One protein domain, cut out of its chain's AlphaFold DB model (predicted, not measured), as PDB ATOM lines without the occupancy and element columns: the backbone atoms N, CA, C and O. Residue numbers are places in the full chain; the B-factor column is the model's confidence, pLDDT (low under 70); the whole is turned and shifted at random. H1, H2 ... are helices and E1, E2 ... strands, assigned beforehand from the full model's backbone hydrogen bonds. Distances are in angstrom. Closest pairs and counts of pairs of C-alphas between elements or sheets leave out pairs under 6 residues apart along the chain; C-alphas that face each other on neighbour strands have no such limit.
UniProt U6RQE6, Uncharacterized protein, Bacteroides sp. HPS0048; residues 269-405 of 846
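What this domain is: This is residues 269 to 405 of the 846 residues of an uncharacterized protein of Bacteroides sp. HPS0048 (UniProt U6RQE6). A sandwich of unequal sheets, only partly face to face: a twisted five-stranded sheet on one side, the small pair E4 and E6 on the other, with H3 packed on E6. The hairpin of E1 and E2 extends the large sheet past a bend in E7, and the short H1 and H2 lie near that end. The printed part has 137 residues, in order H1 H2 E1 E2 H3 E3 E4 E5 E6 E7; the sheets, E1 - E2 - E7 - E3 - E5 and E4 - E6, are antiparallel. The class is mixed, helices and strands, with under half of the residues in named elements; the whole is compact, radius of gyration of the C-alphas 14.3 A, spanning 40 by 29 by 25 A.

How they stand to each other: Start at H1, residues 269 to 272, which only grazes the large sheet with residues 271 to 272. H2, residues 274 to 277, meets H1 only through their link and is not on that sheet. Next come E1, residues 284 to 288, and E2, residues 291 to 296, a hairpin with N 286 and O 293 at 3.1 A. Beside E2 find E7, residues 395 to 404, with N 294 and O 397 at 2.9 A; E7 bends by 68 degrees at residue 398. E3, residues 327 to 335, is its other neighbour, with N 330 and O 401 at 2.8 A. E5, residues 370 to 375, is an edge strand beside E3, with N 331 and O 372 at 2.8 A. In the second sheet, E4, residues 345 to 351, and E6, residues 382 to 389, have N 348 and O 386 at 2.9 A. The sheets form a sandwich, two sheets face to face, 10.9 A centre to centre where they face. H3, residues 299 to 305, comes closest to E6 at the C-alphas of Tyr 303 and Ser 388, 5.7 A. E2, H3 and E3 make a split strand-helix-strand unit, two strands running the same way with E7 between them; its crossover is right-handed. In H3 every O i to N i+4 pair is within hydrogen-bond range; H1 and H2 are too short for one.

Where its parts are: Find C-alpha 269 at (31.428, 56.976, 84.656), where H1 begins. E3 runs 24.5 A from C-alpha 327 at (14.219, 46.377, 83.622). E4 measures 19.8 A, E6 20.6 A and E5 16.8 A; E7 covers 25.3 A, ending at C-alpha 404, (14.800, 47.198, 79.437).

The domain as a whole: The C-alphas farthest apart are those of Glu 323 and Glu 338, 42.2 A. The printed part has no cut. The links H3 to E3 and E4 to E5 are long, 21 and 18 residues. Mean pLDDT of the printed part is 81.2; among the residues under 70 are 317 to 326 and 403 to 405.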
ATOM      1  N   GLN A 269      31.181  55.605  84.196       60.53
ATOM      2  CA  GLN A 269      31.428  56.976  84.656       60.53
ATOM      3  C   GLN A 269      30.547  57.388  85.844       60.53
ATOM      4  O   GLN A 269      31.001  58.128  86.709       60.53
ATOM      5  N   TYR A 270      29.322  56.863  85.962       73.62
ATOM      6  CA  TYR A 270      28.431  57.241  87.066       73.62
ATOM      7  C   TYR A 270      28.969  56.811  88.430       73.62
ATOM      8  O   TYR A 270      28.662  57.462  89.424       73.62
ATOM      9  N   PHE A 271      29.778  55.749  88.481       76.81
ATOM     10  CA  PHE A 271      30.511  55.380  89.689       76.81
ATOM     11  C   PHE A 271      31.706  56.298  89.927       76.81
ATOM     12  O   PHE A 271      31.937  56.687  91.066       76.81
ATOM     13  N   LEU A 272      32.460  56.650  88.881       73.06
ATOM     14  CA  LEU A 272      33.632  57.523  89.001       73.06
ATOM     15  C   LEU A 272      33.250  58.918  89.500       73.06
ATOM     16  O   LEU A 272      33.918  59.442  90.387       73.06
ATOM     17  N   ASP A 273      32.125  59.455  89.030       69.25
ATOM     18  CA  ASP A 273      31.574  60.732  89.490       69.25
ATOM     19  C   ASP A 273      31.276  60.742  91.005       69.25
ATOM     20  O   ASP A 273      31.250  61.805  91.622       69.25
ATOM     21  N   LEU A 274      31.093  59.577  91.648       78.69
ATOM     22  CA  LEU A 274      30.908  59.495  93.105       78.69
ATOM     23  C   LEU A 274      32.146  59.973  93.874       78.69
ATOM     24  O   LEU A 274      32.025  60.381  95.029       78.69
ATOM     25  N   ASN A 275      33.329  59.945  93.253       69.44
ATOM     26  CA  ASN A 275      34.532  60.525  93.846       69.44
ATOM     27  C   ASN A 275      34.445  62.053  93.953       69.44
ATOM     28  O   ASN A 275      34.963  62.619  94.915       69.44
ATOM     29  N   ASP A 276      33.760  62.706  93.014       72.94
ATOM     30  CA  ASP A 276      33.547  64.154  93.033       72.94
ATOM     31  C   ASP A 276      32.315  64.532  93.869       72.94
ATOM     32  O   ASP A 276      32.323  65.542  94.572       72.94
ATOM     33  N   GLU A 277      31.263  63.710  93.834       76.75
ATOM     34  CA  GLU A 277      30.010  63.966  94.558       76.75
ATOM     35  C   GLU A 277      30.096  63.684  96.063       76.75
ATOM     36  O   GLU A 277      29.391  64.323  96.848       76.75
ATOM     37  N   ILE A 278      30.928  62.721  96.476       82.19
ATOM     38  CA  ILE A 278      31.035  62.289  97.874       82.19
ATOM     39  C   ILE A 278      32.384  62.687  98.464       82.19
ATOM     40  O   ILE A 278      32.414  63.445  99.428       82.19
ATOM     41  N   ASN A 279      33.469  62.099  97.951       82.00
ATOM     42  CA  ASN A 279      34.864  62.394  98.285       82.00
ATOM     43  C   ASN A 279      35.808  61.512  97.441       82.00
ATOM     44  O   ASN A 279      35.445  60.377  97.117       82.00
ATOM     45  N   PRO A 280      37.054  61.949  97.174       86.56
ATOM     46  CA  PRO A 280      38.018  61.147  96.425       86.56
ATOM     47  C   PRO A 280      38.279  59.771  97.059       86.56
ATOM     48  O   PRO A 280      38.484  59.661  98.269       86.56
ATOM     49  N   GLY A 281      38.319  58.724  96.230       85.25
ATOM     50  CA  GLY A 281      38.634  57.352  96.651       85.25
ATOM     51  C   GLY A 281      37.442  56.546  97.178       85.25
ATOM     52  O   GLY A 281      37.631  55.462  97.731       85.25
ATOM     53  N   VAL A 282      36.218  57.048  97.009       88.75
ATOM     54  CA  VAL A 282      34.978  56.289  97.238       88.75
ATOM     55  C   VAL A 282      34.866  55.108  96.278       88.75
ATOM     56  O   VAL A 282      34.419  54.030  96.681       88.75
ATOM     57  N   VAL A 283      35.335  55.291  95.045       90.69
ATOM     58  CA  VAL A 283      35.598  54.212  94.094       90.69
ATOM     59  C   VAL A 283      37.014  54.324  93.538       90.69
ATOM     60  O   VAL A 283      37.565  55.420  93.416       90.69
ATOM     61  N   THR A 284      37.604  53.190  93.176       90.38
ATOM     62  CA  THR A 284      38.921  53.125  92.530       90.38
ATOM     63  C   THR A 284      38.882  52.158  91.361       90.38
ATOM     64  O   THR A 284      38.212  51.133  91.436       90.38
ATOM     65  N   GLU A 285      39.644  52.427  90.313       89.69
ATOM     66  CA  GLU A 285      39.816  51.490  89.203       89.69
ATOM     67  C   GLU A 285      41.006  50.562  89.456       89.69
ATOM     68  O   GLU A 285      41.929  50.896  90.205       89.69
ATOM     69  N   GLY A 286      40.978  49.381  88.853       84.25
ATOM     70  CA  GLY A 286      42.083  48.438  88.906       84.25
ATOM     71  C   GLY A 286      41.882  47.269  87.957       84.25
ATOM     72  O   GLY A 286      40.869  47.169  87.271       84.25
ATOM     73  N   GLU A 287      42.858  46.371  87.943       85.38
ATOM     74  CA  GLU A 287      42.858  45.175  87.109       85.38
ATOM     75  C   GLU A 287      43.332  43.977  87.937       85.38
ATOM     76  O   GLU A 287      44.192  44.101  88.816       85.38
ATOM     77  N   ASP A 288      42.732  42.811  87.707       83.00
ATOM     78  CA  ASP A 288      43.219  41.536  88.225       83.00
ATOM     79  C   ASP A 288      43.052  40.409  87.194       83.00
ATOM     80  O   ASP A 288      42.640  40.636  86.062       83.00
ATOM     81  N   ALA A 289      43.354  39.166  87.583       76.44
ATOM     82  CA  ALA A 289      43.268  38.002  86.696       76.44
ATOM     83  C   ALA A 289      41.873  37.755  86.080       76.44
ATOM     84  O   ALA A 289      41.758  36.969  85.144       76.44
ATOM     85  N   ASN A 290      40.811  38.383  86.597       68.62
ATOM     86  CA  ASN A 290      39.461  38.277  86.050       68.62
ATOM     87  C   ASN A 290      39.050  39.482  85.176       68.62
ATOM     88  O   ASN A 290      37.889  39.519  84.735       68.62
ATOM     89  N   GLY A 291      39.954  40.443  84.960       75.06
ATOM     90  CA  GLY A 291      39.777  41.631  84.121       75.06
ATOM     91  C   GLY A 291      39.847  42.959  84.882       75.06
ATOM     92  O   GLY A 291      40.125  43.006  86.084       75.06
ATOM     93  N   GLU A 292      39.563  44.040  84.159       74.38
ATOM     94  CA  GLU A 292      39.418  45.394  84.703       74.38
ATOM     95  C   GLU A 292      38.158  45.523  85.570       74.38
ATOM     96  O   GLU A 292      37.127  44.905  85.295       74.38
ATOM     97  N   TYR A 293      38.226  46.336  86.624       83.94
ATOM     98  CA  TYR A 293      37.119  46.529  87.557       83.94
ATOM     99  C   TYR A 293      37.042  47.947  88.129       83.94
ATOM    100  O   TYR A 293      38.036  48.666  88.241       83.94
ATOM    101  N   ILE A 294      35.848  48.293  88.615       88.00
ATOM    102  CA  ILE A 294      35.645  49.322  89.639       88.00
ATOM    103  C   ILE A 294      35.598  48.642  91.004       88.00
ATOM    104  O   ILE A 294      34.769  47.772  91.263       88.00
ATOM    105  N   CYS A 295      36.476  49.058  91.904       92.69
ATOM    106  CA  CYS A 295      36.451  48.673  93.301       92.69
ATOM    107  C   CYS A 295      35.694  49.729  94.105       92.69
ATOM    108  O   CYS A 295      35.941  50.927  93.977       92.69
ATOM    109  N   ILE A 296      34.797  49.262  94.967       94.25
ATOM    110  CA  ILE A 296      34.188  50.031  96.048       94.25
ATOM    111  C   ILE A 296      34.904  49.584  97.325       94.25
ATOM    112  O   ILE A 296      34.558  48.526  97.869       94.25
ATOM    113  N   PRO A 297      35.915  50.334  97.811       92.69
ATOM    114  CA  PRO A 297      36.753  49.880  98.917       92.69
ATOM    115  C   PRO A 297      35.981  49.812 100.237       92.69
ATOM    116  O   PRO A 297      36.210  48.925 101.057       92.69
ATOM    117  N   ASN A 298      35.046  50.747 100.437       92.69
ATOM    118  CA  ASN A 298      34.224  50.835 101.635       92.69
ATOM    119  C   ASN A 298      32.750  51.124 101.278       92.69
ATOM    120  O   ASN A 298      32.377  52.285 101.094       92.69
ATOM    121  N   PRO A 299      31.877  50.099 101.239       92.69
ATOM    122  CA  PRO A 299      30.482  50.278 100.839       92.69
ATOM    123  C   PRO A 299      29.636  51.059 101.860       92.69
ATOM    124  O   PRO A 299      28.579  51.580 101.508       92.69
ATOM    125  N   SER A 300      30.100  51.204 103.110       93.25
ATOM    126  CA  SER A 300      29.373  51.984 104.125       93.25
ATOM    127  C   SER A 300      29.303  53.477 103.790       93.25
ATOM    128  O   SER A 300      28.344  54.145 104.179       93.25
ATOM    129  N   THR A 301      30.267  53.989 103.021       93.12
ATOM    130  CA  THR A 301      30.280  55.381 102.558       93.12
ATOM    131  C   THR A 301      29.137  55.651 101.581       93.12
ATOM    132  O   THR A 301      28.411  56.631 101.744       93.12
ATOM    133  N   LEU A 302      28.912  54.744 100.625       93.00
ATOM    134  CA  LEU A 302      27.805  54.846  99.667       93.00
ATOM    135  C   LEU A 302      26.444  54.702 100.359       93.00
ATOM    136  O   LEU A 302      25.527  55.473 100.090       93.00
ATOM    137  N   TYR A 303      26.331  53.784 101.321       93.81
ATOM    138  CA  TYR A 303      25.105  53.625 102.107       93.81
ATOM    139  C   TYR A 303      24.785  54.848 102.985       93.81
ATOM    140  O   TYR A 303      23.622  55.178 103.203       93.81
ATOM    141  N   ALA A 304      25.797  55.555 103.493       93.06
ATOM    142  CA  ALA A 304      25.575  56.814 104.199       93.06
ATOM    143  C   ALA A 304      25.111  57.930 103.246       93.06
ATOM    144  O   ALA A 304      24.218  58.697 103.605       93.06
ATOM    145  N   TYR A 305      25.689  57.991 102.043       89.81
ATOM    146  CA  TYR A 305      25.365  58.986 101.021       89.81
ATOM    147  C   TYR A 305      23.899  58.927 100.570       89.81
ATOM    148  O   TYR A 305      23.219  59.952 100.539       89.81
ATOM    149  N   ILE A 306      23.365  57.724 100.350       88.94
ATOM    150  CA  ILE A 306      21.960  57.514  99.962       88.94
ATOM    151  C   ILE A 306      20.952  57.693 101.119       88.94
ATOM    152  O   ILE A 306      19.797  57.286 101.014       88.94
ATOM    153  N   GLY A 307      21.357  58.260 102.258       87.94
ATOM    154  CA  GLY A 307      20.456  58.462 103.398       87.94
ATOM    155  C   GLY A 307      20.051  57.171 104.119       87.94
ATOM    156  O   GLY A 307      19.051  57.164 104.834       87.94
ATOM    157  N   ARG A 308      20.832  56.089 103.985       90.38
ATOM    158  CA  ARG A 308      20.619  54.800 104.665       90.38
ATOM    159  C   ARG A 308      19.262  54.175 104.321       90.38
ATOM    160  O   ARG A 308      19.039  53.792 103.178       90.38
ATOM    161  N   ASP A 309      18.359  54.086 105.296       86.81
ATOM    162  CA  ASP A 309      17.024  53.492 105.156       86.81
ATOM    163  C   ASP A 309      16.070  54.351 104.312       86.81
ATOM    164  O   ASP A 309      14.979  53.914 103.961       86.81
ATOM    165  N   GLU A 310      16.478  55.574 103.960       84.31
ATOM    166  CA  GLU A 310      15.740  56.421 103.022       84.31
ATOM    167  C   GLU A 310      15.912  55.990 101.560       84.31
ATOM    168  O   GLU A 310      15.168  56.467 100.705       84.31
ATOM    169  N   HIS A 311      16.871  55.100 101.270       84.25
ATOM    170  CA  HIS A 311      17.103  54.531  99.942       84.25
ATOM    171  C   HIS A 311      17.182  55.569  98.819       84.25
ATOM    172  O   HIS A 311      16.688  55.311  97.731       84.25
ATOM    173  N   ARG A 312      17.807  56.729  99.051       82.25
ATOM    174  CA  ARG A 312      17.921  57.787  98.036       82.25
ATOM    175  C   ARG A 312      18.721  57.306  96.820       82.25
ATOM    176  O   ARG A 312      19.420  56.289  96.867       82.25
ATOM    177  N   ASP A 313      18.609  58.057  95.731       82.12
ATOM    178  CA  ASP A 313      19.280  57.751  94.470       82.12
ATOM    179  C   ASP A 313      20.802  57.728  94.632       82.12
ATOM    180  O   ASP A 313      21.406  58.717  95.045       82.12
ATOM    181  N   LEU A 314      21.412  56.589  94.302       85.75
ATOM    182  CA  LEU A 314      22.860  56.420  94.327       85.75
ATOM    183  C   LEU A 314      23.549  57.221  93.222       85.75
ATOM    184  O   LEU A 314      24.705  57.593  93.381       85.75
ATOM    185  N   PHE A 315      22.859  57.468  92.112       78.12
ATOM    186  CA  PHE A 315      23.433  58.073  90.916       78.12
ATOM    187  C   PHE A 315      22.831  59.444  90.615       78.12
ATOM    188  O   PHE A 315      22.857  59.878  89.466       78.12
ATOM    189  N   SER A 316      22.292  60.134  91.625       70.12
ATOM    190  CA  SER A 316      21.948  61.562  91.546       70.12
ATOM    191  C   SER A 316      21.054  61.955  90.360       70.12
ATOM    192  O   SER A 316      21.226  63.015  89.763       70.12
ATOM    193  N   GLY A 317      20.099  61.103  89.982       54.97
ATOM    194  CA  GLY A 317      19.164  61.346  88.884       54.97
ATOM    195  C   GLY A 317      19.747  61.136  87.485       54.97
ATOM    196  O   GLY A 317      19.106  61.497  86.501       54.97
ATOM    197  N   LYS A 318      20.944  60.547  87.356       55.38
ATOM    198  CA  LYS A 318      21.604  60.293  86.058       55.38
ATOM    199  C   LYS A 318      20.939  59.198  85.221       55.38
ATOM    200  O   LYS A 318      21.301  59.000  84.062       55.38
ATOM    201  N   MET A 319      19.981  58.474  85.797       57.78
ATOM    202  CA  MET A 319      19.211  57.437  85.120       57.78
ATOM    203  C   MET A 319      17.731  57.786  85.126       57.78
ATOM    204  O   MET A 319      17.201  58.280  86.119       57.78
ATOM    205  N   SER A 320      17.047  57.446  84.038       54.03
ATOM    206  CA  SER A 320      15.597  57.541  83.955       54.03
ATOM    207  C   SER A 320      14.985  56.276  83.384       54.03
ATOM    208  O   SER A 320      15.558  55.592  82.535       54.03
ATOM    209  N   PHE A 321      13.792  55.960  83.873       63.59
ATOM    210  CA  PHE A 321      13.106  54.715  83.569       63.59
ATOM    211  C   PHE A 321      11.754  55.007  82.936       63.59
ATOM    212  O   PHE A 321      11.038  55.934  83.324       63.59
ATOM    213  N   LYS A 322      11.397  54.208  81.934       58.72
ATOM    214  CA  LYS A 322      10.075  54.244  81.321       58.72
ATOM    215  C   LYS A 322       9.042  53.738  82.318       58.72
ATOM    216  O   LYS A 322       9.283  52.803  83.085       58.72
ATOM    217  N   GLU A 323       7.861  54.334  82.253       55.72
ATOM    218  CA  GLU A 323       6.747  53.922  83.089       55.72
ATOM    219  C   GLU A 323       6.358  52.461  82.820       55.72
ATOM    220  O   GLU A 323       6.313  52.027  81.667       55.72
ATOM    221  N   ASN A 324       6.091  51.711  83.892       56.03
ATOM    222  CA  ASN A 324       5.626  50.319  83.903       56.03
ATOM    223  C   ASN A 324       6.452  49.375  83.020       56.03
ATOM    224  O   ASN A 324       5.972  48.326  82.590       56.03
ATOM    225  N   THR A 325       7.696  49.758  82.741       56.03
ATOM    226  CA  THR A 325       8.627  48.982  81.939       56.03
ATOM    227  C   THR A 325       9.470  48.151  82.885       56.03
ATOM    228  O   THR A 325       9.988  48.656  83.881       56.03
ATOM    229  N   VAL A 326       9.570  46.859  82.592       69.25
ATOM    230  CA  VAL A 326      10.432  45.961  83.354       69.25
ATOM    231  C   VAL A 326      11.867  46.203  82.912       69.25
ATOM    232  O   VAL A 326      12.126  46.335  81.719       69.25
ATOM    233  N   TYR A 327      12.786  46.272  83.865       76.38
ATOM    234  CA  TYR A 327      14.219  46.377  83.622       76.38
ATOM    235  C   TYR A 327      14.947  45.218  84.295       76.38
ATOM    236  O   TYR A 327      14.522  44.729  85.342       76.38
ATOM    237  N   ALA A 328      16.070  44.808  83.718       79.12
ATOM    238  CA  ALA A 328      16.985  43.845  84.308       79.12
ATOM    239  C   ALA A 328      18.282  44.554  84.716       79.12
ATOM    240  O   ALA A 328      19.009  45.056  83.858       79.12
ATOM    241  N   LEU A 329      18.565  44.574  86.020       85.38
ATOM    242  CA  LEU A 329      19.847  44.979  86.590       85.38
ATOM    243  C   LEU A 329      20.763  43.753  86.654       85.38
ATOM    244  O   LEU A 329      20.452  42.784  87.345       85.38
ATOM    245  N   ARG A 330      21.883  43.794  85.940       81.94
ATOM    246  CA  ARG A 330      22.913  42.752  85.911       81.94
ATOM    247  C   ARG A 330      24.192  43.307  86.510       81.94
ATOM    248  O   ARG A 330      24.578  44.422  86.182       81.94
ATOM    249  N   VAL A 331      24.834  42.548  87.386       84.12
ATOM    250  CA  VAL A 331      26.100  42.919  88.023       84.12
ATOM    251  C   VAL A 331      27.032  41.720  87.964       84.12
ATOM    252  O   VAL A 331      26.743  40.681  88.555       84.12
ATOM    253  N   VAL A 332      28.165  41.869  87.285       82.00
ATOM    254  CA  VAL A 332      29.265  40.910  87.316       82.00
ATOM    255  C   VAL A 332      30.298  41.421  88.302       82.00
ATOM    256  O   VAL A 332      30.919  42.463  88.098       82.00
ATOM    257  N   GLY A 333      30.505  40.688  89.387       85.75
ATOM    258  CA  GLY A 333      31.385  41.146  90.450       85.75
ATOM    259  C   GLY A 333      31.923  40.034  91.327       85.75
ATOM    260  O   GLY A 333      31.579  38.863  91.173       85.75
ATOM    261  N   LYS A 334      32.784  40.419  92.264       88.31
ATOM    262  CA  LYS A 334      33.205  39.602  93.407       88.31
ATOM    263  C   LYS A 334      33.429  40.503  94.615       88.31
ATOM    264  O   LYS A 334      33.669  41.696  94.473       88.31
ATOM    265  N   TYR A 335      33.432  39.931  95.807       87.62
ATOM    266  CA  TYR A 335      33.942  40.596  97.007       87.62
ATOM    267  C   TYR A 335      35.058  39.759  97.613       87.62
ATOM    268  O   TYR A 335      35.110  38.538  97.418       87.62
ATOM    269  N   ILE A 336      35.942  40.423  98.352       83.00
ATOM    270  CA  ILE A 336      37.044  39.759  99.046       83.00
ATOM    271  C   ILE A 336      36.689  39.612 100.520       83.00
ATOM    272  O   ILE A 336      36.456  40.592 101.226       83.00
ATOM    273  N   SER A 337      36.616  38.363 100.972       82.69
ATOM    274  CA  SER A 337      36.319  37.998 102.356       82.69
ATOM    275  C   SER A 337      37.025  36.696 102.713       82.69
ATOM    276  O   SER A 337      37.101  35.785 101.891       82.69
ATOM    277  N   GLU A 338      37.486  36.590 103.957       81.38
ATOM    278  CA  GLU A 338      37.961  35.334 104.560       81.38
ATOM    279  C   GLU A 338      36.804  34.484 105.123       81.38
ATOM    280  O   GLU A 338      37.005  33.361 105.576       81.38
ATOM    281  N   VAL A 339      35.580  35.026 105.122       79.62
ATOM    282  CA  VAL A 339      34.373  34.397 105.673       79.62
ATOM    283  C   VAL A 339      33.291  34.343 104.594       79.62
ATOM    284  O   VAL A 339      32.825  35.393 104.148       79.62
ATOM    285  N   GLU A 340      32.855  33.138 104.220       71.44
ATOM    286  CA  GLU A 340      31.876  32.903 103.140       71.44
ATOM    287  C   GLU A 340      30.482  33.497 103.422       71.44
ATOM    288  O   GLU A 340      29.760  33.858 102.501       71.44
ATOM    289  N   SER A 341      30.091  33.673 104.690       75.12
ATOM    290  CA  SER A 341      28.786  34.264 105.039       75.12
ATOM    291  C   SER A 341      28.731  35.794 104.935       75.12
ATOM    292  O   SER A 341      27.646  36.375 105.037       75.12
ATOM    293  N   LYS A 342      29.875  36.467 104.753       82.44
ATOM    294  CA  LYS A 342      29.939  37.926 104.586       82.44
ATOM    295  C   LYS A 342      29.824  38.294 103.116       82.44
ATOM    296  O   LYS A 342      30.349  37.598 102.262       82.44
ATOM    297  N   TRP A 343      29.200  39.430 102.842       84.75
ATOM    298  CA  TRP A 343      29.062  39.988 101.500       84.75
ATOM    299  C   TRP A 343      29.233  41.509 101.552       84.75
ATOM    300  O   TRP A 343      29.067  42.124 102.608       84.75
ATOM    301  N   GLY A 344      29.636  42.092 100.424       88.56
ATOM    302  CA  GLY A 344      29.960  43.513 100.301       88.56
ATOM    303  C   GLY A 344      28.742  44.380 100.003       88.56
ATOM    304  O   GLY A 344      27.762  44.349 100.747       88.56
ATOM    305  N   ILE A 345      28.811  45.174  98.934       91.75
ATOM    306  CA  ILE A 345      27.691  46.014  98.490       91.75
ATOM    307  C   ILE A 345      26.593  45.181  97.808       91.75
ATOM    308  O   ILE A 345      26.861  44.155  97.182       91.75
ATOM    309  N   SER A 346      25.353  45.653  97.900       91.62
ATOM    310  CA  SER A 346      24.213  45.204  97.100       91.62
ATOM    311  C   SER A 346      23.473  46.386  96.506       91.62
ATOM    312  O   SER A 346      23.423  47.454  97.114       91.62
ATOM    313  N   PHE A 347      22.797  46.154  95.389       93.62
ATOM    314  CA  PHE A 347      21.962  47.158  94.738       93.62
ATOM    315  C   PHE A 347      20.482  46.915  95.020       93.62
ATOM    316  O   PHE A 347      20.064  45.799  95.321       93.62
ATOM    317  N   THR A 348      19.672  47.963  94.973       92.81
ATOM    318  CA  THR A 348      18.227  47.893  95.223       92.81
ATOM    319  C   THR A 348      17.507  48.806  94.251       92.81
ATOM    320  O   THR A 348      17.963  49.917  94.000       92.81
ATOM    321  N   ILE A 349      16.390  48.347  93.693       93.56
ATOM    322  CA  ILE A 349      15.560  49.149  92.797       93.56
ATOM    323  C   ILE A 349      14.489  49.836  93.641       93.56
ATOM    324  O   ILE A 349      13.684  49.161  94.281       93.56
ATOM    325  N   ALA A 350      14.473  51.166  93.640       89.75
ATOM    326  CA  ALA A 350      13.420  51.953  94.270       89.75
ATOM    327  C   ALA A 350      12.357  52.316  93.231       89.75
ATOM    328  O   ALA A 350      12.683  52.686  92.103       89.75
ATOM    329  N   TYR A 351      11.083  52.220  93.599       89.25
ATOM    330  CA  TYR A 351       9.950  52.497  92.720       89.25
ATOM    331  C   TYR A 351       9.307  53.844  93.045       89.25
ATOM    332  O   TYR A 351       9.352  54.339  94.167       89.25
ATOM    333  N   THR A 352       8.657  54.432  92.045       80.31
ATOM    334  CA  THR A 352       7.930  55.711  92.174       80.31
ATOM    335  C   THR A 352       6.764  55.666  93.170       80.31
ATOM    336  O   THR A 352       6.330  56.713  93.640       80.31
ATOM    337  N   ASP A 353       6.277  54.472  93.527       79.69
ATOM    338  CA  ASP A 353       5.251  54.258  94.557       79.69
ATOM    339  C   ASP A 353       5.813  54.248  95.996       79.69
ATOM    340  O   ASP A 353       5.060  54.038  96.947       79.69
ATOM    341  N   GLY A 354       7.124  54.461  96.163       80.62
ATOM    342  CA  GLY A 354       7.823  54.462  97.450       80.62
ATOM    343  C   GLY A 354       8.245  53.077  97.952       80.62
ATOM    344  O   GLY A 354       8.861  52.980  99.011       80.62
ATOM    345  N   SER A 355       7.933  52.001  97.225       91.38
ATOM    346  CA  SER A 355       8.420  50.656  97.554       91.38
ATOM    347  C   SER A 355       9.818  50.391  96.986       91.38
ATOM    348  O   SER A 355      10.274  51.077  96.072       91.38
ATOM    349  N   VAL A 356      10.490  49.360  97.501       91.25
ATOM    350  CA  VAL A 356      11.807  48.909  97.030       91.25
ATOM    351  C   VAL A 356      11.784  47.423  96.678       91.25
ATOM    352  O   VAL A 356      10.944  46.671  97.175       91.25
ATOM    353  N   SER A 357      12.681  47.002  95.791       90.25
ATOM    354  CA  SER A 357      12.876  45.600  95.426       90.25
ATOM    355  C   SER A 357      13.676  44.825  96.475       90.25
ATOM    356  O   SER A 357      14.282  45.409  97.374       90.25
ATOM    357  N   ASP A 358      13.764  43.505  96.306       86.06
ATOM    358  CA  ASP A 358      14.775  42.719  97.012       86.06
ATOM    359  C   ASP A 358      16.189  43.174  96.612       86.06
ATOM    360  O   ASP A 358      16.437  43.586  95.474       86.06
ATOM    361  N   THR A 359      17.134  43.088  97.555       85.38
ATOM    362  CA  THR A 359      18.531  43.478  97.322       85.38
ATOM    363  C   THR A 359      19.215  42.516  96.348       85.38
ATOM    364  O   THR A 359      19.298  41.317  96.631       85.38
ATOM    365  N   LEU A 360      19.793  43.035  95.263       88.88
ATOM    366  CA  LEU A 360      20.660  42.285  94.358       88.88
ATOM    367  C   LEU A 360      22.051  42.129  94.972       88.88
ATOM    368  O   LEU A 360      22.818  43.092  95.061       88.88
ATOM    369  N   ARG A 361      22.375  40.901  95.380       86.25
ATOM    370  CA  ARG A 361      23.669  40.531  95.960       86.25
ATOM    371  C   ARG A 361      24.482  39.715  94.964       86.25
ATOM    372  O   ARG A 361      23.971  38.782  94.353       86.25
ATOM    373  N   ILE A 362      25.768  40.018  94.889       81.12
ATOM    374  CA  ILE A 362      26.784  39.134  94.314       81.12
ATOM    375  C   ILE A 362      26.899  37.952  95.307       81.12
ATOM    376  O   ILE A 362      27.143  38.205  96.481       81.12
ATOM    377  N   THR A 363      26.592  36.712  94.887       70.06
ATOM    378  CA  THR A 363      26.336  35.496  95.727       70.06
ATOM    379  C   THR A 363      27.220  35.295  96.982       70.06
ATOM    380  O   THR A 363      28.332  35.791  97.056       70.06
ATOM    381  N   TYR A 364      26.804  34.474  97.957       68.19
ATOM    382  CA  TYR A 364      27.560  34.113  99.181       68.19
ATOM    383  C   TYR A 364      28.852  33.287  98.958       68.19
ATOM    384  O   TYR A 364      29.312  32.589  99.854       68.19
ATOM    385  N   ILE A 365      29.438  33.323  97.760       71.62
ATOM    386  CA  ILE A 365      30.711  32.665  97.463       71.62
ATOM    387  C   ILE A 365      31.808  33.730  97.428       71.62
ATOM    388  O   ILE A 365      31.977  34.438  96.434       71.62
ATOM    389  N   SER A 366      32.563  33.837  98.521       76.62
ATOM    390  CA  SER A 366      33.669  34.789  98.633       76.62
ATOM    391  C   SER A 366      34.735  34.561  97.559       76.62
ATOM    392  O   SER A 366      35.028  33.421  97.201       76.62
ATOM    393  N   ASN A 367      35.359  35.644  97.087       81.12
ATOM    394  CA  ASN A 367      36.497  35.640  96.159       81.12
ATOM    395  C   ASN A 367      36.218  35.071  94.751       81.12
ATOM    396  O   ASN A 367      37.146  34.969  93.949       81.12
ATOM    397  N   LYS A 368      34.964  34.747  94.410       83.25
ATOM    398  CA  LYS A 368      34.585  34.221  93.091       83.25
ATOM    399  C   LYS A 368      33.866  35.280  92.254       83.25
ATOM    400  O   LYS A 368      32.927  35.907  92.734       83.25
ATOM    401  N   LYS A 369      34.294  35.453  90.996       84.06
ATOM    402  CA  LYS A 369      33.580  36.272  90.001       84.06
ATOM    403  C   LYS A 369      32.287  35.569  89.605       84.06
ATOM    404  O   LYS A 369      32.308  34.395  89.239       84.06
ATOM    405  N   VAL A 370      31.182  36.292  89.703       80.62
ATOM    406  CA  VAL A 370      29.831  35.782  89.468       80.62
ATOM    407  C   VAL A 370      28.968  36.865  88.842       80.62
ATOM    408  O   VAL A 370      29.189  38.052  89.078       80.62
ATOM    409  N   GLU A 371      27.978  36.442  88.068       80.88
ATOM    410  CA  GLU A 371      26.918  37.306  87.566       80.88
ATOM    411  C   GLU A 371      25.704  37.210  88.493       80.88
ATOM    412  O   GLU A 371      25.259  36.120  88.862       80.88
ATOM    413  N   ALA A 372      25.174  38.363  88.882       77.62
ATOM    414  CA  ALA A 372      23.941  38.488  89.632       77.62
ATOM    415  C   ALA A 372      22.942  39.304  88.808       77.62
ATOM    416  O   ALA A 372      23.260  40.399  88.347       77.62
ATOM    417  N   VAL A 373      21.725  38.784  88.648       80.19
ATOM    418  CA  VAL A 373      20.669  39.416  87.850       80.19
ATOM    419  C   VAL A 373      19.433  39.646  88.711       80.19
ATOM    420  O   VAL A 373      18.965  38.737  89.394       80.19
ATOM    421  N   HIS A 374      18.881  40.856  88.658       84.56
ATOM    422  CA  HIS A 374      17.617  41.211  89.289       84.56
ATOM    423  C   HIS A 374      16.676  41.857  88.278       84.56
ATOM    424  O   HIS A 374      17.039  42.827  87.615       84.56
ATOM    425  N   LYS A 375      15.451  41.337  88.180       83.44
ATOM    426  CA  LYS A 375      14.391  41.931  87.364       83.44
ATOM    427  C   LYS A 375      13.515  42.824  88.228       83.44
ATOM    428  O   LYS A 375      13.100  42.417  89.311       83.44
ATOM    429  N   SER A 376      13.213  44.021  87.739       84.88
ATOM    430  CA  SER A 376      12.279  44.916  88.409       84.88
ATOM    431  C   SER A 376      10.870  44.317  88.435       84.88
ATOM    432  O   SER A 376      10.492  43.501  87.596       84.88
ATOM    433  N   THR A 377      10.069  44.723  89.412       82.81
ATOM    434  CA  THR A 377       8.716  44.212  89.607       82.81
ATOM    435  C   THR A 377       7.826  44.610  88.424       82.81
ATOM    436  O   THR A 377       7.697  45.807  88.142       82.81
ATOM    437  N   PRO A 378       7.180  43.645  87.739       72.94
ATOM    438  CA  PRO A 378       6.249  43.943  86.658       72.94
ATOM    439  C   PRO A 378       5.127  44.886  87.094       72.94
ATOM    440  O   PRO A 378       4.564  44.739  88.178       72.94
ATOM    441  N   GLY A 379       4.799  45.855  86.238       66.75
ATOM    442  CA  GLY A 379       3.746  46.837  86.508       66.75
ATOM    443  C   GLY A 379       4.125  47.933  87.509       66.75
ATOM    444  O   GLY A 379       3.255  48.714  87.884       66.75
ATOM    445  N   LYS A 380       5.393  48.014  87.935       76.44
ATOM    446  CA  LYS A 380       5.923  49.145  88.706       76.44
ATOM    447  C   LYS A 380       6.891  49.972  87.871       76.44
ATOM    448  O   LYS A 380       7.615  49.447  87.032       76.44
ATOM    449  N   THR A 381       6.925  51.272  88.143       76.38
ATOM    450  CA  THR A 381       7.874  52.203  87.518       76.38
ATOM    451  C   THR A 381       9.045  52.444  88.451       76.38
ATOM    452  O   THR A 381       8.841  52.904  89.579       76.38
ATOM    453  N   ILE A 382      10.254  52.143  87.979       83.31
ATOM    454  CA  ILE A 382      11.491  52.420  88.710       83.31
ATOM    455  C   ILE A 382      11.650  53.934  88.859       83.31
ATOM    456  O   ILE A 382      11.486  54.682  87.900       83.31
ATOM    457  N   SER A 383      11.951  54.382  90.072       80.25
ATOM    458  CA  SER A 383      12.359  55.754  90.354       80.25
ATOM    459  C   SER A 383      13.870  55.909  90.203       80.25
ATOM    460  O   SER A 383      14.303  56.824  89.516       80.25
ATOM    461  N   HIS A 384      14.655  55.028  90.825       84.38
ATOM    462  CA  HIS A 384      16.119  55.085  90.834       84.38
ATOM    463  C   HIS A 384      16.728  53.762  91.324       84.38
ATOM    464  O   HIS A 384      16.014  52.852  91.758       84.38
ATOM    465  N   ILE A 385      18.059  53.659  91.268       90.94
ATOM    466  CA  ILE A 385      18.818  52.579  91.905       90.94
ATOM    467  C   ILE A 385      19.441  53.124  93.189       90.94
ATOM    468  O   ILE A 385      20.044  54.192  93.195       90.94
ATOM    469  N   SER A 386      19.312  52.366  94.267       92.94
ATOM    470  CA  SER A 386      19.939  52.630  95.557       92.94
ATOM    471  C   SER A 386      20.877  51.478  95.938       92.94
ATOM    472  O   SER A 386      21.045  50.513  95.182       92.94
ATOM    473  N   CYS A 387      21.508  51.553  97.109       92.88
ATOM    474  CA  CYS A 387      22.394  50.497  97.595       92.88
ATOM    475  C   CYS A 387      22.176  50.130  99.064       92.88
ATOM    476  O   CYS A 387      21.523  50.824  99.837       92.88
ATOM    477  N   SER A 388      22.748  48.996  99.445       92.00
ATOM    478  CA  SER A 388      22.904  48.542 100.824       92.00
ATOM    479  C   SER A 388      24.196  47.730 100.924       92.00
ATOM    480  O   SER A 388      24.903  47.557  99.929       92.00
ATOM    481  N   TYR A 389      24.541  47.238 102.109       92.12
ATOM    482  CA  TYR A 389      25.721  46.399 102.293       92.12
ATOM    483  C   TYR A 389      25.554  45.435 103.468       92.12
ATOM    484  O   TYR A 389      24.837  45.720 104.427       92.12
ATOM    485  N   GLY A 390      26.231  44.287 103.400       88.44
ATOM    486  CA  GLY A 390      26.227  43.291 104.476       88.44
ATOM    487  C   GLY A 390      27.389  43.452 105.450       88.44
ATOM    488  O   GLY A 390      27.258  43.251 106.656       88.44
ATOM    489  N   SER A 391      28.569  43.774 104.933       88.69
ATOM    490  CA  SER A 391      29.799  43.955 105.699       88.69
ATOM    491  C   SER A 391      30.682  44.997 105.028       88.69
ATOM    492  O   SER A 391      30.623  45.195 103.816       88.69
ATOM    493  N   THR A 392      31.514  45.671 105.818       90.88
ATOM    494  CA  THR A 392      32.468  46.667 105.318       90.88
ATOM    495  C   THR A 392      33.662  45.968 104.666       90.88
ATOM    496  O   THR A 392      34.739  45.890 105.248       90.88
ATOM    497  N   ILE A 393      33.433  45.387 103.489       89.94
ATOM    498  CA  ILE A 393      34.429  44.652 102.706       89.94
ATOM    499  C   ILE A 393      34.468  45.170 101.258       89.94
ATOM    500  O   ILE A 393      33.412  45.537 100.727       89.94
ATOM    501  N   PRO A 394      35.646  45.186 100.605       90.94
ATOM    502  CA  PRO A 394      35.771  45.653  99.230       90.94
ATOM    503  C   PRO A 394      34.957  44.807  98.249       90.94
ATOM    504  O   PRO A 394      34.975  43.572  98.305       90.94
ATOM    505  N   THR A 395      34.262  45.480  97.331       91.94
ATOM    506  CA  THR A 395      33.551  44.835  96.217       91.94
ATOM    507  C   THR A 395      34.119  45.301  94.887       91.94
ATOM    508  O   THR A 395      34.258  46.497  94.662       91.94
ATOM    509  N   TYR A 396      34.413  44.346  94.015       91.31
ATOM    510  CA  TYR A 396      34.978  44.529  92.687       91.31
ATOM    511  C   TYR A 396      33.874  44.276  91.666       91.31
ATOM    512  O   TYR A 396      33.321  43.175  91.613       91.31
ATOM    513  N   ILE A 397      33.538  45.295  90.889       88.38
ATOM    514  CA  ILE A 397      32.517  45.267  89.846       88.38
ATOM    515  C   ILE A 397      33.245  45.267  88.506       88.38
ATOM    516  O   ILE A 397      33.899  46.245  88.157       88.38
ATOM    517  N   TYR A 398      33.146  44.154  87.785       77.94
ATOM    518  CA  TYR A 398      33.732  43.980  86.453       77.94
ATOM    519  C   TYR A 398      32.782  44.444  85.352       77.94
ATOM    520  O   TYR A 398      33.229  44.893  84.307       77.94
ATOM    521  N   ASP A 399      31.474  44.309  85.577       71.19
ATOM    522  CA  ASP A 399      30.444  44.789  84.661       71.19
ATOM    523  C   ASP A 399      29.161  45.084  85.443       71.19
ATOM    524  O   ASP A 399      28.849  44.417  86.436       71.19
ATOM    525  N   ILE A 400      28.414  46.094  85.014       77.50
ATOM    526  CA  ILE A 400      27.111  46.428  85.579       77.50
ATOM    527  C   ILE A 400      26.236  47.088  84.523       77.50
ATOM    528  O   ILE A 400      26.633  48.036  83.849       77.50
ATOM    529  N   GLN A 401      25.015  46.580  84.394       72.06
ATOM    530  CA  GLN A 401      24.102  46.985  83.340       72.06
ATOM    531  C   GLN A 401      22.681  47.088  83.870       72.06
ATOM    532  O   GLN A 401      22.230  46.213  84.607       72.06
ATOM    533  N   ILE A 402      21.942  48.107  83.440       75.25
ATOM    534  CA  ILE A 402      20.485  48.127  83.573       75.25
ATOM    535  C   ILE A 402      19.850  48.376  82.212       75.25
ATOM    536  O   ILE A 402      20.062  49.409  81.577       75.25
ATOM    537  N   THR A 403      19.090  47.395  81.745       66.69
ATOM    538  CA  THR A 403      18.478  47.400  80.415       66.69
ATOM    539  C   THR A 403      16.992  47.115  80.523       66.69
ATOM    540  O   THR A 403      16.548  46.470  81.472       66.69
ATOM    541  N   GLU A 404      16.201  47.615  79.573       61.94
ATOM    542  CA  GLU A 404      14.800  47.198  79.437       61.94
ATOM    543  C   GLU A 404      14.755  45.669  79.293       61.94
ATOM    544  O   GLU A 404      15.541  45.100  78.532       61.94
ATOM    545  N   ASP A 405      13.867  45.005  80.036       54.03
ATOM    546  CA  ASP A 405      13.687  43.552  80.028       54.03
ATOM    547  C   ASP A 405      13.004  43.136  78.724       54.03
ATOM    548  O   ASP A 405      11.811  42.854  78.651       54.03
TER     549      ASP A 405